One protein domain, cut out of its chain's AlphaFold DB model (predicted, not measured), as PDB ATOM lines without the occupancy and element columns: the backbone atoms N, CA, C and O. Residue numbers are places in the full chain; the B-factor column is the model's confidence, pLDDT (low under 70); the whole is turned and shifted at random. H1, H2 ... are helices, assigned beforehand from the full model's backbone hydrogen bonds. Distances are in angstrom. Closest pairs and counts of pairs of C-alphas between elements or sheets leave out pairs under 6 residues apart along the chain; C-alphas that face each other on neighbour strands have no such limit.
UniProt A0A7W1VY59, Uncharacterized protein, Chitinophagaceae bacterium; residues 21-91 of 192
ATOM      1  N   PRO A  21     -48.542  23.723 -18.274       61.09
ATOM      2  CA  PRO A  21     -47.103  23.723 -18.556       61.09
ATOM      3  C   PRO A  21     -46.713  24.532 -19.808       61.09
ATOM      4  O   PRO A  21     -45.599  25.045 -19.889       61.09
ATOM      5  N   GLU A  22     -47.637  24.681 -20.762       59.19
ATOM      6  CA  GLU A  22     -47.477  25.486 -21.977       59.19
ATOM      7  C   GLU A  22     -47.509  27.003 -21.712       59.19
ATOM      8  O   GLU A  22     -46.743  27.743 -22.326       59.19
ATOM      9  N   GLU A  23     -48.327  27.485 -20.771       55.75
ATOM     10  CA  GLU A  23     -48.368  28.907 -20.386       55.75
ATOM     11  C   GLU A  23     -47.124  29.313 -19.590       55.75
ATOM     12  O   GLU A  23     -46.593  30.408 -19.782       55.75
ATOM     13  N   TYR A  24     -46.606  28.410 -18.752       60.06
ATOM     14  CA  TYR A  24     -45.323  28.603 -18.072       60.06
ATOM     15  C   TYR A  24     -44.149  28.655 -19.054       60.06
ATOM     16  O   TYR A  24     -43.268  29.500 -18.906       60.06
ATOM     17  N   ALA A  25     -44.154  27.798 -20.079       64.25
ATOM     18  CA  ALA A  25     -43.134  27.804 -21.124       64.25
ATOM     19  C   ALA A  25     -43.184  29.085 -21.971       64.25
ATOM     20  O   ALA A  25     -42.138  29.667 -22.244       64.25
ATOM     21  N   GLN A  26     -44.383  29.565 -22.321       59.94
ATOM     22  CA  GLN A  26     -44.550  30.822 -23.054       59.94
ATOM     23  C   GLN A  26     -44.115  32.034 -22.219       59.94
ATOM     24  O   GLN A  26     -43.492  32.947 -22.749       59.94
ATOM     25  N   TYR A  27     -44.392  32.044 -20.913       63.88
ATOM     26  CA  TYR A  27     -43.934  33.098 -20.006       63.88
ATOM     27  C   TYR A  27     -42.408  33.100 -19.830       63.88
ATOM     28  O   TYR A  27     -41.781  34.158 -19.851       63.88
ATOM     29  N   GLU A  28     -41.796  31.924 -19.687       67.81
ATOM     30  CA  GLU A  28     -40.340  31.760 -19.654       67.81
ATOM     31  C   GLU A  28     -39.697  32.188 -20.983       67.81
ATOM     32  O   GLU A  28     -38.681  32.886 -20.961       67.81
ATOM     33  N   GLU A  29     -40.301  31.854 -22.131       63.00
ATOM     34  CA  GLU A  29     -39.876  32.337 -23.451       63.00
ATOM     35  C   GLU A  29     -40.031  33.850 -23.579       63.00
ATOM     36  O   GLU A  29     -39.087  34.506 -24.004       63.00
ATOM     37  N   ASP A  30     -41.150  34.436 -23.154       62.62
ATOM     38  CA  ASP A  30     -41.379  35.881 -23.195       62.62
ATOM     39  C   ASP A  30     -40.386  36.626 -22.288       62.62
ATOM     40  O   ASP A  30     -39.831  37.658 -22.677       62.62
ATOM     41  N   LEU A  31     -40.087  36.086 -21.100       59.41
ATOM     42  CA  LEU A  31     -39.035  36.584 -20.215       59.41
ATOM     43  C   LEU A  31     -37.641  36.399 -20.818       59.41
ATOM     44  O   LEU A  31     -36.799  37.281 -20.655       59.41
ATOM     45  N   ALA A  32     -37.372  35.290 -21.506       59.66
ATOM     46  CA  ALA A  32     -36.114  35.048 -22.203       59.66
ATOM     47  C   ALA A  32     -35.957  35.988 -23.406       59.66
ATOM     48  O   ALA A  32     -34.875  36.528 -23.606       59.66
ATOM     49  N   GLN A  33     -37.032  36.278 -24.141       55.19
ATOM     50  CA  GLN A  33     -37.086  37.252 -25.227       55.19
ATOM     51  C   GLN A  33     -36.860  38.668 -24.682       55.19
ATOM     52  O   GLN A  33     -36.077  39.431 -25.251       55.19
ATOM     53  N   LEU A  34     -37.471  39.016 -23.543       52.03
ATOM     54  CA  LEU A  34     -37.250  40.284 -22.840       52.03
ATOM     55  C   LEU A  34     -35.792  40.405 -22.359       52.03
ATOM     56  O   LEU A  34     -35.161  41.445 -22.544       52.03
ATOM     57  N   ARG A  35     -35.233  39.317 -21.809       50.88
ATOM     58  CA  ARG A  35     -33.825  39.205 -21.384       50.88
ATOM     59  C   ARG A  35     -32.848  39.219 -22.569       50.88
ATOM     60  O   ARG A  35     -31.742  39.722 -22.415       50.88
ATOM     61  N   TYR A  36     -33.242  38.720 -23.741       48.75
ATOM     62  CA  TYR A  36     -32.418  38.640 -24.955       48.75
ATOM     63  C   TYR A  36     -32.438  39.937 -25.774       48.75
ATOM     64  O   TYR A  36     -31.429  40.324 -26.358       48.75
ATOM     65  N   THR A  37     -33.556  40.667 -25.780       42.19
ATOM     66  CA  THR A  37     -33.669  41.932 -26.532       42.19
ATOM     67  C   THR A  37     -32.889  43.069 -25.859       42.19
ATOM     68  O   THR A  37     -32.509  44.036 -26.518       42.19
ATOM     69  N   ILE A  38     -32.570  42.927 -24.568       46.88
ATOM     70  CA  ILE A  38     -31.630  43.785 -23.842       46.88
ATOM     71  C   ILE A  38     -30.337  43.002 -23.593       46.88
ATOM     72  O   ILE A  38     -29.880  42.834 -22.464       46.88
ATOM     73  N   GLN A  39     -29.699  42.542 -24.667       46.09
ATOM     74  CA  GLN A  39     -28.254  42.366 -24.642       46.09
ATOM     75  C   GLN A  39     -27.660  43.773 -24.476       46.09
ATOM     76  O   GLN A  39     -27.458  44.504 -25.443       46.09
ATOM     77  N   LEU A  40     -27.554  44.192 -23.210       44.59
ATOM     78  CA  LEU A  40     -27.116  45.504 -22.760       44.59
ATOM     79  C   LEU A  40     -25.909  45.944 -23.593       44.59
ATOM     80  O   LEU A  40     -24.829  45.361 -23.497       44.59
ATOM     81  N   MET A  41     -26.067  47.028 -24.358       53.34
ATOM     82  CA  MET A  41     -24.977  47.993 -24.401       53.34
ATOM     83  C   MET A  41     -24.678  48.286 -22.938       53.34
ATOM     84  O   MET A  41     -25.514  48.867 -22.248       53.34
ATOM     85  N   ASP A  42     -23.562  47.769 -22.441       61.50
ATOM     86  CA  ASP A  42     -23.154  48.010 -21.072       61.50
ATOM     87  C   ASP A  42     -22.839  49.503 -20.955       61.50
ATOM     88  O   ASP A  42     -21.754  49.973 -21.307       61.50
ATOM     89  N   LEU A  43     -23.841  50.269 -20.518       65.88
ATOM     90  CA  LEU A  43     -23.732  51.704 -20.288       65.88
ATOM     91  C   LEU A  43     -22.626  52.014 -19.266       65.88
ATOM     92  O   LEU A  43     -22.137  53.139 -19.238       65.88
ATOM     93  N   GLY A  44     -22.214  51.034 -18.453       62.41
ATOM     94  CA  GLY A  44     -21.095  51.152 -17.525       62.41
ATOM     95  C   GLY A  44     -19.717  51.065 -18.191       62.41
ATOM     96  O   GLY A  44     -18.752  51.584 -17.635       62.41
ATOM     97  N   LEU A  45     -19.609  50.455 -19.378       68.50
ATOM     98  CA  LEU A  45     -18.343  50.319 -20.114       68.50
ATOM     99  C   LEU A  45     -18.132  51.404 -21.173       68.50
ATOM    100  O   LEU A  45     -17.016  51.562 -21.673       68.50
ATOM    101  N   MET A  46     -19.171  52.160 -21.533       73.94
ATOM    102  CA  MET A  46     -19.011  53.278 -22.460       73.94
ATOM    103  C   MET A  46     -18.408  54.497 -21.756       73.94
ATOM    104  O   MET A  46     -18.817  54.878 -20.662       73.94
ATOM    105  N   VAL A  47     -17.471  55.168 -22.425       79.25
ATOM    106  CA  VAL A  47     -17.026  56.507 -22.025       79.25
ATOM    107  C   VAL A  47     -17.863  57.519 -22.805       79.25
ATOM    108  O   VAL A  47     -17.641  57.679 -24.015       79.25
ATOM    109  N   PRO A  48     -18.843  58.190 -22.172       81.75
ATOM    110  CA  PRO A  48     -19.647  59.176 -22.871       81.75
ATOM    111  C   PRO A  48     -18.759  60.370 -23.221       81.75
ATOM    112  O   PRO A  48     -18.093  60.954 -22.375       81.75
ATOM    113  N   SER A  49     -18.713  60.721 -24.499       84.38
ATOM    114  CA  SER A  49     -18.030  61.916 -24.982       84.38
ATOM    115  C   SER A  49     -18.691  62.381 -26.274       84.38
ATOM    116  O   SER A  49     -19.374  61.596 -26.939       84.38
ATOM    117  N   ILE A  50     -18.479  63.646 -26.648       83.19
ATOM    118  CA  ILE A  50     -18.971  64.180 -27.929       83.19
ATOM    119  C   ILE A  50     -18.422  63.336 -29.086       83.19
ATOM    120  O   ILE A  50     -19.189  62.890 -29.933       83.19
ATOM    121  N   ALA A  51     -17.127  63.008 -29.052       84.12
ATOM    122  CA  ALA A  51     -16.490  62.159 -30.056       84.12
ATOM    123  C   ALA A  51     -17.105  60.748 -30.104       84.12
ATOM    124  O   ALA A  51     -17.384  60.230 -31.183       84.12
ATOM    125  N   THR A  52     -17.379  60.137 -28.946       83.50
ATOM    126  CA  THR A  52     -18.045  58.825 -28.874       83.50
ATOM    127  C   THR A  52     -19.449  58.896 -29.485       83.50
ATOM    128  O   THR A  52     -19.838  58.022 -30.257       83.50
ATOM    129  N   SER A  53     -20.207  59.959 -29.190       85.00
ATOM    130  CA  SER A  53     -21.544  60.183 -29.754       85.00
ATOM    131  C   SER A  53     -21.507  60.324 -31.279       85.00
ATOM    132  O   SER A  53     -22.351  59.757 -31.973       85.00
ATOM    133  N   GLU A  54     -20.536  61.065 -31.812       88.19
ATOM    134  CA  GLU A  54     -20.352  61.256 -33.257       88.19
ATOM    135  C   GLU A  54     -19.963  59.955 -33.970       88.19
ATOM    136  O   GLU A  54     -20.473  59.667 -35.055       88.19
ATOM    137  N   GLN A  55     -19.108  59.140 -33.346       86.75
ATOM    138  CA  GLN A  55     -18.717  57.830 -33.871       86.75
ATOM    139  C   GLN A  55     -19.905  56.866 -33.930       86.75
ATOM    140  O   GLN A  55     -20.131  56.233 -34.962       86.75
ATOM    141  N   ILE A  56     -20.709  56.800 -32.862       84.75
ATOM    142  CA  ILE A  56     -21.929  55.980 -32.828       84.75
ATOM    143  C   ILE A  56     -22.905  56.438 -33.920       84.75
ATOM    144  O   ILE A  56     -23.429  55.612 -34.668       84.75
ATOM    145  N   ALA A  57     -23.123  57.751 -34.054       88.69
ATOM    146  CA  ALA A  57     -24.010  58.299 -35.075       88.69
ATOM    147  C   ALA A  57     -23.529  57.962 -36.494       88.69
ATOM    148  O   ALA A  57     -24.322  57.504 -37.317       88.69
ATOM    149  N   THR A  58     -22.234  58.137 -36.765       90.94
ATOM    150  CA  THR A  58     -21.627  57.812 -38.063       90.94
ATOM    151  C   THR A  58     -21.802  56.333 -38.403       90.94
ATOM    152  O   THR A  58     -22.304  56.019 -39.480       90.94
ATOM    153  N   GLY A  59     -21.509  55.429 -37.463       87.06
ATOM    154  CA  GLY A  59     -21.666  53.989 -37.680       87.06
ATOM    155  C   GLY A  59     -23.116  53.564 -37.947       87.06
ATOM    156  O   GLY A  59     -23.367  52.715 -38.803       87.06
ATOM    157  N   ILE A  60     -24.093  54.186 -37.275       88.94
ATOM    158  CA  ILE A  60     -25.522  53.954 -37.548       88.94
ATOM    159  C   ILE A  60     -25.889  54.439 -38.955       88.94
ATOM    160  O   ILE A  60     -26.580  53.732 -39.690       88.94
ATOM    161  N   ILE A  61     -25.431  55.631 -39.346       92.06
ATOM    162  CA  ILE A  61     -25.697  56.201 -40.673       92.06
ATOM    163  C   ILE A  61     -25.124  55.300 -41.772       92.06
ATOM    164  O   ILE A  61     -25.802  55.053 -42.768       92.06
ATOM    165  N   GLU A  62     -23.902  54.802 -41.601       92.12
ATOM    166  CA  GLU A  62     -23.258  53.877 -42.538       92.12
ATOM    167  C   GLU A  62     -24.013  52.552 -42.628       92.12
ATOM    168  O   GLU A  62     -24.349  52.119 -43.727       92.12
ATOM    169  N   ALA A  63     -24.398  51.960 -41.493       84.88
ATOM    170  CA  ALA A  63     -25.196  50.734 -41.478       84.88
ATOM    171  C   ALA A  63     -26.547  50.896 -42.199       84.88
ATOM    172  O   ALA A  63     -27.002  49.968 -42.871       84.88
ATOM    173  N   ILE A  64     -27.177  52.071 -42.094       91.94
ATOM    174  CA  ILE A  64     -28.406  52.390 -42.833       91.94
ATOM    175  C   ILE A  64     -28.121  52.539 -44.333       91.94
ATOM    176  O   ILE A  64     -28.838  51.964 -45.151       91.94
ATOM    177  N   LYS A  65     -27.073  53.284 -44.709       92.81
ATOM    178  CA  LYS A  65     -26.683  53.495 -46.116       92.81
ATOM    179  C   LYS A  65     -26.315  52.193 -46.826       92.81
ATOM    180  O   LYS A  65     -26.629  52.031 -47.999       92.81
ATOM    181  N   GLU A  66     -25.677  51.273 -46.113       93.00
ATOM    182  CA  GLU A  66     -25.274  49.955 -46.610       93.00
ATOM    183  C   GLU A  66     -26.416  48.925 -46.592       93.00
ATOM    184  O   GLU A  66     -26.225  47.788 -47.016       93.00
ATOM    185  N   GLY A  67     -27.604  49.290 -46.092       87.50
ATOM    186  CA  GLY A  67     -28.767  48.402 -46.031       87.50
ATOM    187  C   GLY A  67     -28.699  47.327 -44.941       87.50
ATOM    188  O   GLY A  67     -29.547  46.440 -44.911       87.50
ATOM    189  N   ARG A  68     -27.727  47.405 -44.021       86.62
ATOM    190  CA  ARG A  68     -27.608  46.504 -42.859       86.62
ATOM    191  C   ARG A  68     -28.631  46.813 -41.762       86.62
ATOM    192  O   ARG A  68     -28.906  45.956 -40.927       86.62
ATOM    193  N   LEU A  69     -29.185  48.025 -41.753       85.56
ATOM    194  CA  LEU A  69     -30.215  48.468 -40.815       85.56
ATOM    195  C   LEU A  69     -31.328  49.221 -41.554       85.56
ATOM    196  O   LEU A  69     -31.066  50.186 -42.268       85.56
ATOM    197  N   SER A  70     -32.583  48.820 -41.345       91.06
ATOM    198  CA  SER A  70     -33.737  49.525 -41.914       91.06
ATOM    199  C   SER A  70     -33.930  50.903 -41.250       91.06
ATOM    200  O   SER A  70     -33.995  50.973 -40.017       91.06
ATOM    201  N   PRO A  71     -34.098  51.999 -42.021       90.88
ATOM    202  CA  PRO A  71     -34.351  53.331 -41.463       90.88
ATOM    203  C   PRO A  71     -35.608  53.399 -40.585       90.88
ATOM    204  O   PRO A  71     -35.620  54.087 -39.563       90.88
ATOM    205  N   LEU A  72     -36.670  52.677 -40.967       91.56
ATOM    206  CA  LEU A  72     -37.926  52.651 -40.211       91.56
ATOM    207  C   LEU A  72     -37.770  51.878 -38.901       91.56
ATOM    208  O   LEU A  72     -38.230  52.339 -37.859       91.56
ATOM    209  N   GLU A  73     -37.071  50.741 -38.933       88.00
ATOM    210  CA  GLU A  73     -36.767  49.997 -37.710       88.00
ATOM    211  C   GLU A  73     -35.896  50.810 -36.762       88.00
ATOM    212  O   GLU A  73     -36.154  50.826 -35.561       88.00
ATOM    213  N   PHE A  74     -34.887  51.507 -37.289       88.69
ATOM    214  CA  PHE A  74     -34.052  52.399 -36.497       88.69
ATOM    215  C   PHE A  74     -34.890  53.478 -35.804       88.69
ATOM    216  O   PHE A  74     -34.729  53.690 -34.604       88.69
ATOM    217  N   ALA A  75     -35.822  54.119 -36.518       90.00
ATOM    218  CA  ALA A  75     -36.691  55.141 -35.940       90.00
ATOM    219  C   ALA A  75     -37.538  54.601 -34.771       90.00
ATOM    220  O   ALA A  75     -37.669  55.268 -33.743       90.00
ATOM    221  N   VAL A  76     -38.068  53.379 -34.900       88.69
ATOM    222  CA  VAL A  76     -38.837  52.717 -33.832       88.69
ATOM    223  C   VAL A  76     -37.935  52.339 -32.657       88.69
ATOM    224  O   VAL A  76     -38.228  52.720 -31.524       88.69
ATOM    225  N   LYS A  77     -36.814  51.655 -32.916       87.44
ATOM    226  CA  LYS A  77     -35.853  51.218 -31.887       87.44
ATOM    227  C   LYS A  77     -35.296  52.405 -31.101       87.44
ATOM    228  O   LYS A  77     -35.287  52.369 -29.875       87.44
ATOM    229  N   LYS A  78     -34.923  53.492 -31.789       90.06
ATOM    230  CA  LYS A  78     -34.495  54.753 -31.167       90.06
ATOM    231  C   LYS A  78     -35.533  55.252 -30.164       90.06
ATOM    232  O   LYS A  78     -35.163  55.602 -29.050       90.06
ATOM    233  N   LYS A  79     -36.811  55.305 -30.557       89.50
ATOM    234  CA  LYS A  79     -37.871  55.798 -29.674       89.50
ATOM    235  C   LYS A  79     -37.990  54.946 -28.413       89.50
ATOM    236  O   LYS A  79     -38.020  55.506 -27.328       89.50
ATOM    237  N   VAL A  80     -38.011  53.620 -28.554       86.94
ATOM    238  CA  VAL A  80     -38.107  52.704 -27.405       86.94
ATOM    239  C   VAL A  80     -36.930  52.887 -26.450       86.94
ATOM    240  O   VAL A  80     -37.135  52.973 -25.246       86.94
ATOM    241  N   ILE A  81     -35.707  52.981 -26.981       87.50
ATOM    242  CA  ILE A  81     -34.499  53.139 -26.164       87.50
ATOM    243  C   ILE A  81     -34.515  54.480 -25.421       87.50
ATOM    244  O   ILE A  81     -34.255  54.499 -24.224       87.50
ATOM    245  N   ILE A  82     -34.851  55.586 -26.097       89.56
ATOM    246  CA  ILE A  82     -34.952  56.906 -25.453       89.56
ATOM    247  C   ILE A  82     -36.023  56.885 -24.361       89.56
ATOM    248  O   ILE A  82     -35.725  57.238 -23.226       89.56
ATOM    249  N   ASP A  83     -37.228  56.401 -24.678       88.25
ATOM    250  CA  ASP A  83     -38.332  56.340 -23.718       88.25
ATOM    251  C   ASP A  83     -37.953  55.469 -22.494       88.25
ATOM    252  O   ASP A  83     -38.298  55.807 -21.361       88.25
ATOM    253  N   ALA A  84     -37.204  54.376 -22.691       86.62
ATOM    254  CA  ALA A  84     -36.726  53.514 -21.608       86.62
ATOM    255  C   ALA A  84     -35.650  54.184 -20.733       86.62
ATOM    256  O   ALA A  84     -35.715  54.087 -19.507       86.62
ATOM    257  N   LEU A  85     -34.679  54.877 -21.341       89.00
ATOM    258  CA  LEU A  85     -33.648  55.629 -20.614       89.00
ATOM    259  C   LEU A  85     -34.266  56.780 -19.807       89.00
ATOM    260  O   LEU A  85     -33.934  56.958 -18.634       89.00
ATOM    261  N   ASP A  86     -35.213  57.507 -20.402       91.06
ATOM    262  CA  ASP A  86     -35.947  58.583 -19.736       91.06
ATOM    263  C   ASP A  86     -36.803  58.050 -18.580       91.06
ATOM    264  O   ASP A  86     -36.844  58.661 -17.508       91.06
ATOM    265  N   ALA A  87     -37.456  56.896 -18.753       89.25
ATOM    266  CA  ALA A  87     -38.221  56.245 -17.691       89.25
ATOM    267  C   ALA A  87     -37.323  55.797 -16.528       89.25
ATOM    268  O   ALA A  87     -37.679  56.002 -15.366       89.25
ATOM    269  N   ALA A  88     -36.144  55.239 -16.826       87.56
ATOM    270  CA  ALA A  88     -35.170  54.841 -15.814       87.56
ATOM    271  C   ALA A  88     -34.647  56.050 -15.022       87.56
ATOM    272  O   ALA A  88     -34.598  56.000 -13.797       87.56
ATOM    273  N   LEU A  89     -34.324  57.162 -15.691       87.12
ATOM    274  CA  LEU A  89     -33.876  58.390 -15.024       87.12
ATOM    275  C   LEU A  89     -35.005  59.094 -14.251       87.12
ATOM    276  O   LEU A  89     -34.763  59.739 -13.231       87.12
ATOM    277  N   SER A  90     -36.245  58.969 -14.725       89.56
ATOM    278  CA  SER A  90     -37.436  59.503 -14.052       89.56
ATOM    279  C   SER A  90     -37.863  58.670 -12.844       89.56
ATOM    280  O   SER A  90     -38.703  59.124 -12.061       89.56
ATOM    281  N   ASN A  91     -37.304  57.469 -12.669       93.75
ATOM    282  CA  ASN A  91     -37.513  56.676 -11.470       93.75
ATOM    283  C   ASN A  91     -37.047  57.469 -10.240       93.75
ATOM    284  O   ASN A  91     -35.942  58.013 -10.203       93.75
TER     285      ASN A  91
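AT A GLANCE: This is residues 21 to 91 of the 192 residues of an uncharacterized protein of Chitinophagaceae bacterium (UniProt A0A7W1VY59). H1 sticks out as a free arm, and a long unnamed stretch leads from it to H2 and H3, which make an open V joined by a tight link near its point. The arm gives much of the length. The printed part has 71 residues with three named helices, H1, H2, H3 along the chain, and no named strand: all helix. It is loose, radius of gyration of the C-alphas 15.9 A, spanning 50 by 33 by 20 A.

HOW THE PARTS SIT: H1, residues 21 to 37, is apart from H2, residues 50 to 65, and from H3, residues 71 to 90. H2 and H3 are close but not clearly touching; their closest C-alphas, Ile 64 and Pro 71, are 6.2 A apart. They run opposite ways at a shallow tilt of 31 degrees. In H1, H2 and H3 every O i to N i+4 pair is within hydrogen-bond range.

IN THESE COORDINATES: H1 begins at C-alpha 21 (-47.103, 23.723, -18.556) and measures 24.0 A, H2 22.5 A, and H3 28.3 A, ending at C-alpha 90 (-37.436, 59.503, -14.052).

THE WHOLE: The farthest C-alphas, Pro 21 and Ala 51, are 50.5 A apart. The printed part has no cut. The link H1 to H2 is long, 12 residues. Residues 21 to 45 have pLDDT under 70.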